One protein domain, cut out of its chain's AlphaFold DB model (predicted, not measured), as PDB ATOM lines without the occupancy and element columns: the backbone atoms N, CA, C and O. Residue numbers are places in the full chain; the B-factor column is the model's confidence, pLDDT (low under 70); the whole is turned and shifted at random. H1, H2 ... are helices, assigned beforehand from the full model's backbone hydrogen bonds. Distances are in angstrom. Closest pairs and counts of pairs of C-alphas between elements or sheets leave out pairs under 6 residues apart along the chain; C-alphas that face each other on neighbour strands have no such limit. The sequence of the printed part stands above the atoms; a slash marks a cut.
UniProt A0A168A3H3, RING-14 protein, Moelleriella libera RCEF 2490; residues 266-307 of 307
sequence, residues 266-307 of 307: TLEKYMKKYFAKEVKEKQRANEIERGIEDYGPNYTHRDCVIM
ATOM      1  N   THR A 266     158.922 139.213 123.075       73.25
ATOM      2  CA  THR A 266     159.032 140.430 123.884       73.25
ATOM      3  C   THR A 266     157.873 140.475 124.866       73.25
ATOM      4  O   THR A 266     158.102 140.637 126.067       73.25
ATOM      5  N   LEU A 267     156.659 140.211 124.381       76.44
ATOM      6  CA  LEU A 267     155.476 140.083 125.221       76.44
ATOM      7  C   LEU A 267     155.599 138.907 126.194       76.44
ATOM      8  O   LEU A 267     155.321 139.070 127.377       76.44
ATOM      9  N   GLU A 268     156.099 137.749 125.757       76.88
ATOM     10  CA  GLU A 268     156.340 136.597 126.636       76.88
ATOM     11  C   GLU A 268     157.273 136.961 127.803       76.88
ATOM     12  O   GLU A 268     156.977 136.670 128.966       76.88
ATOM     13  N   LYS A 269     158.397 137.634 127.514       79.94
ATOM     14  CA  LYS A 269     159.336 138.115 128.541       79.94
ATOM     15  C   LYS A 269     158.682 139.133 129.469       79.94
ATOM     16  O   LYS A 269     158.894 139.068 130.679       79.94
ATOM     17  N   TYR A 270     157.893 140.053 128.918       77.00
ATOM     18  CA  TYR A 270     157.152 141.043 129.691       77.00
ATOM     19  C   TYR A 270     156.160 140.369 130.648       77.00
ATOM     20  O   TYR A 270     156.200 140.625 131.852       77.00
ATOM     21  N   MET A 271     155.352 139.429 130.149       76.12
ATOM     22  CA  MET A 271     154.397 138.667 130.953       76.12
ATOM     23  C   MET A 271     155.099 137.873 132.054       76.12
ATOM     24  O   MET A 271     154.712 137.954 133.216       76.12
ATOM     25  N   LYS A 272     156.198 137.181 131.737       79.88
ATOM     26  CA  LYS A 272     156.992 136.452 132.739       79.88
ATOM     27  C   LYS A 272     157.610 137.363 133.799       79.88
ATOM     28  O   LYS A 272     157.759 136.934 134.939       79.88
ATOM     29  N   LYS A 273     157.978 138.599 133.446       79.06
ATOM     30  CA  LYS A 273     158.594 139.562 134.371       79.06
ATOM     31  C   LYS A 273     157.571 140.222 135.295       79.06
ATOM     32  O   LYS A 273     157.830 140.342 136.489       79.06
ATOM     33  N   TYR A 274     156.434 140.662 134.758       78.69
ATOM     34  CA  TYR A 274     155.475 141.501 135.491       78.69
ATOM     35  C   TYR A 274     154.227 140.758 135.990       78.69
ATOM     36  O   TYR A 274     153.531 141.295 136.857       78.69
ATOM     37  N   PHE A 275     153.982 139.547 135.479       79.62
ATOM     38  CA  PHE A 275     152.811 138.701 135.753       79.62
ATOM     39  C   PHE A 275     153.219 137.229 135.960       79.62
ATOM     40  O   PHE A 275     152.614 136.291 135.442       79.62
ATOM     41  N   ALA A 276     154.315 137.009 136.692       78.75
ATOM     42  CA  ALA A 276     154.912 135.684 136.864       78.75
ATOM     43  C   ALA A 276     153.961 134.654 137.504       78.75
ATOM     44  O   ALA A 276     154.060 133.462 137.207       78.75
ATOM     45  N   LYS A 277     153.066 135.098 138.394       77.69
ATOM     46  CA  LYS A 277     152.100 134.228 139.075       77.69
ATOM     47  C   LYS A 277     151.024 133.765 138.096       77.69
ATOM     48  O   LYS A 277     150.804 132.568 137.957       77.69
ATOM     49  N   GLU A 278     150.442 134.706 137.365       78.31
ATOM     50  CA  GLU A 278     149.391 134.486 136.377       78.31
ATOM     51  C   GLU A 278     149.890 133.602 135.227       78.31
ATOM     52  O   GLU A 278     149.204 132.669 134.810       78.31
ATOM     53  N   VAL A 279     151.126 133.830 134.759       74.81
ATOM     54  CA  VAL A 279     151.764 132.980 133.742       74.81
ATOM     55  C   VAL A 279     151.941 131.549 134.249       74.81
ATOM     56  O   VAL A 279     151.618 130.613 133.524       74.81
ATOM     57  N   LYS A 280     152.419 131.350 135.487       79.88
ATOM     58  CA  LYS A 280     152.577 130.005 136.070       79.88
ATOM     59  C   LYS A 280     151.242 129.289 136.243       79.88
ATOM     60  O   LYS A 280     151.142 128.113 135.910       79.88
ATOM     61  N   GLU A 281     150.225 129.989 136.736       79.81
ATOM     62  CA  GLU A 281     148.875 129.440 136.882       79.81
ATOM     63  C   GLU A 281     148.304 129.016 135.526       79.81
ATOM     64  O   GLU A 281     147.793 127.902 135.396       79.81
ATOM     65  N   LYS A 282     148.460 129.851 134.488       76.62
ATOM     66  CA  LYS A 282     147.989 129.518 133.140       76.62
ATOM     67  C   LYS A 282     148.786 128.380 132.503       76.62
ATOM     68  O   LYS A 282     148.192 127.513 131.870       76.62
ATOM     69  N   GLN A 283     150.103 128.344 132.692       78.44
ATOM     70  CA  GLN A 283     150.953 127.248 132.222       78.44
ATOM     71  C   GLN A 283     150.518 125.912 132.844       78.44
ATOM     72  O   GLN A 283     150.305 124.944 132.120       78.44
ATOM     73  N   ARG A 284     150.280 125.895 134.161       79.50
ATOM     74  CA  ARG A 284     149.781 124.721 134.885       79.50
ATOM     75  C   ARG A 284     148.405 124.280 134.389       79.50
ATOM     76  O   ARG A 284     148.175 123.091 134.206       79.50
ATOM     77  N   ALA A 285     147.501 125.228 134.132       78.25
ATOM     78  CA  ALA A 285     146.190 124.926 133.559       78.25
ATOM     79  C   ALA A 285     146.311 124.263 132.174       78.25
ATOM     80  O   ALA A 285     145.682 123.235 131.941       78.25
ATOM     81  N   ASN A 286     147.170 124.794 131.296       76.38
ATOM     82  CA  ASN A 286     147.413 124.221 129.969       76.38
ATOM     83  C   ASN A 286     148.047 122.814 130.046       76.38
ATOM     84  O   ASN A 286     147.770 121.961 129.208       76.38
ATOM     85  N   GLU A 287     148.916 122.561 131.030       78.94
ATOM     86  CA  GLU A 287     149.527 121.243 131.260       78.94
ATOM     87  C   GLU A 287     148.519 120.215 131.796       78.94
ATOM     88  O   GLU A 287     148.547 119.059 131.375       78.94
ATOM     89  N   ILE A 288     147.600 120.630 132.678       80.88
ATOM     90  CA  ILE A 288     146.480 119.796 133.142       80.88
ATOM     91  C   ILE A 288     145.560 119.435 131.975       80.88
ATOM     92  O   ILE A 288     145.235 118.264 131.802       80.88
ATOM     93  N   GLU A 289     145.155 120.428 131.179       76.06
ATOM     94  CA  GLU A 289     144.252 120.239 130.038       76.06
ATOM     95  C   GLU A 289     144.848 119.273 129.009       76.06
ATOM     96  O   GLU A 289     144.204 118.291 128.649       76.06
ATOM     97  N   ARG A 290     146.120 119.473 128.640       74.50
ATOM     98  CA  ARG A 290     146.853 118.556 127.757       74.50
ATOM     99  C   ARG A 290     146.928 117.141 128.328       74.50
ATOM    100  O   ARG A 290     146.740 116.175 127.604       74.50
ATOM    101  N   GLY A 291     147.188 116.998 129.627       75.44
ATOM    102  CA  GLY A 291     147.222 115.678 130.253       75.44
ATOM    103  C   GLY A 291     145.857 114.980 130.258       75.44
ATOM    104  O   GLY A 291     145.793 113.765 130.104       75.44
ATOM    105  N   ILE A 292     144.760 115.729 130.383       79.44
ATOM    106  CA  ILE A 292     143.402 115.185 130.243       79.44
ATOM    107  C   ILE A 292     143.131 114.738 128.800       79.44
ATOM    108  O   ILE A 292     142.483 113.714 128.598       79.44
ATOM    109  N   GLU A 293     143.628 115.469 127.804       69.62
ATOM    110  CA  GLU A 293     143.526 115.088 126.390       69.62
ATOM    111  C   GLU A 293     144.327 113.812 126.086       69.62
ATOM    112  O   GLU A 293     143.787 112.858 125.528       69.62
ATOM    113  N   ASP A 294     145.584 113.758 126.531       73.19
ATOM    114  CA  ASP A 294     146.499 112.645 126.258       73.19
ATOM    115  C   ASP A 294     146.141 111.367 127.046       73.19
ATOM    116  O   ASP A 294     146.339 110.252 126.554       73.19
ATOM    117  N   TYR A 295     145.634 111.504 128.278       77.81
ATOM    118  CA  TYR A 295     145.458 110.388 129.225       77.81
ATOM    119  C   TYR A 295     144.016 110.197 129.730       77.81
ATOM    120  O   TYR A 295     143.744 109.263 130.490       77.81
ATOM    121  N   GLY A 296     143.078 111.043 129.304       77.31
ATOM    122  CA  GLY A 296     141.662 110.979 129.664       77.31
ATOM    123  C   GLY A 296     141.276 111.752 130.940       77.31
ATOM    124  O   GLY A 296     142.124 112.276 131.665       77.31
ATOM    125  N   PRO A 297     139.969 111.796 131.277       82.12
ATOM    126  CA  PRO A 297     139.402 112.670 132.318       82.12
ATOM    127  C   PRO A 297     139.883 112.381 133.748       82.12
ATOM    128  O   PRO A 297     139.697 113.208 134.634       82.12
ATOM    129  N   ASN A 298     140.511 111.227 133.980       82.62
ATOM    130  CA  ASN A 298     141.050 110.839 135.285       82.62
ATOM    131  C   ASN A 298     142.506 111.293 135.494       82.62
ATOM    132  O   ASN A 298     143.121 110.924 136.496       82.62
ATOM    133  N   TYR A 299     143.088 112.047 134.555       83.06
ATOM    134  CA  TYR A 299     144.452 112.543 134.678       83.06
ATOM    135  C   TYR A 299     144.605 113.482 135.882       83.06
ATOM    136  O   TYR A 299     143.938 114.510 135.997       83.06
ATOM    137  N   THR A 300     145.546 113.156 136.767       82.88
ATOM    138  CA  THR A 300     145.966 114.031 137.865       82.88
ATOM    139  C   THR A 300     147.341 114.609 137.573       82.88
ATOM    140  O   THR A 300     148.338 113.883 137.597       82.88
ATOM    141  N   HIS A 301     147.400 115.920 137.360       80.56
ATOM    142  CA  HIS A 301     148.658 116.637 137.203       80.56
ATOM    143  C   HIS A 301     149.453 116.629 138.513       80.56
ATOM    144  O   HIS A 301     148.931 116.975 139.576       80.56
ATOM    145  N   ARG A 302     150.722 116.227 138.438       78.06
ATOM    146  CA  ARG A 302     151.671 116.300 139.552       78.06
ATOM    147  C   ARG A 302     152.766 117.282 139.179       78.06
ATOM    148  O   ARG A 302     153.371 117.132 138.121       78.06
ATOM    149  N   ASP A 303     153.035 118.246 140.055       67.50
ATOM    150  CA  ASP A 303     154.166 119.147 139.852       67.50
ATOM    151  C   ASP A 303     155.461 118.325 139.846       67.50
ATOM    152  O   ASP A 303     155.677 117.463 140.705       67.50
ATOM    153  N   CYS A 304     156.322 118.581 138.865       52.97
ATOM    154  CA  CYS A 304     157.604 117.907 138.744       52.97
ATOM    155  C   CYS A 304     158.523 118.357 139.893       52.97
ATOM    156  O   CYS A 304     159.162 119.405 139.819       52.97
ATOM    157  N   VAL A 305     158.585 117.570 140.968       44.12
ATOM    158  CA  VAL A 305     159.622 117.703 141.996       44.12
ATOM    159  C   VAL A 305     160.846 116.968 141.463       44.12
ATOM    160  O   VAL A 305     160.898 115.741 141.494       44.12
ATOM    161  N   ILE A 306     161.802 117.708 140.902       38.28
ATOM    162  CA  ILE A 306     163.133 117.152 140.652       38.28
ATOM    163  C   ILE A 306     163.740 116.881 142.035       38.28
ATOM    164  O   ILE A 306     163.990 117.830 142.781       38.28
ATOM    165  N   MET A 307     163.891 115.603 142.387       32.16
ATOM    166  CA  MET A 307     164.790 115.158 143.458       32.16
ATOM    167  C   MET A 307     166.202 115.001 142.909       32.16
ATOM    168  O   MET A 307     166.324 114.500 141.767       32.16
TER     169      MET A 307
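AT A GLANCE: This is residues 266 to 307 of the 307 residues of the protein "RING-14 protein" of Moelleriella libera RCEF 2490 (UniProt A0A168A3H3). One long helix, H2, makes a straight rod, with the short helix H1 set at its first end as the foot of an L. From its other end the last twelve residues, 296 to 307, turn back at an angle as a tail with no named element. The printed part has 42 residues with two named helices, H1 then H2, and no named strand; its class is all helix. It is loose, with a radius of gyration of the C-alphas of 12.8 A, and flat, spanning 35 by 26 by 14 A.

IN THESE COORDINATES: H2 covers residues 276 to 295, 28.1 A from C-alpha 276 at (154.912, 135.684, 136.864) to C-alpha 295 at (145.458, 110.388, 129.225). H1 covers residues 266 to 274, beginning at C-alpha 266 at (159.032, 140.430, 123.884).

HOW THE PARTS SIT: H2 and H1 are close but not clearly touching; their closest C-alphas, of Val 279 and Lys 272, are 6.4 A apart. They run opposite ways at a steep tilt of 68 degrees, only just short of about perpendicular. In both helices every O i to N i+4 pair is within hydrogen-bond range.

THE WHOLE: The two C-alphas farthest apart, of Thr 266 and Asn 298, are 36.5 A apart. The printed part has no cut, and the link from H1 to H2 is tight. The pLDDT is under 70 at residue 293 and residues 303 to 307, the last being the chain's end.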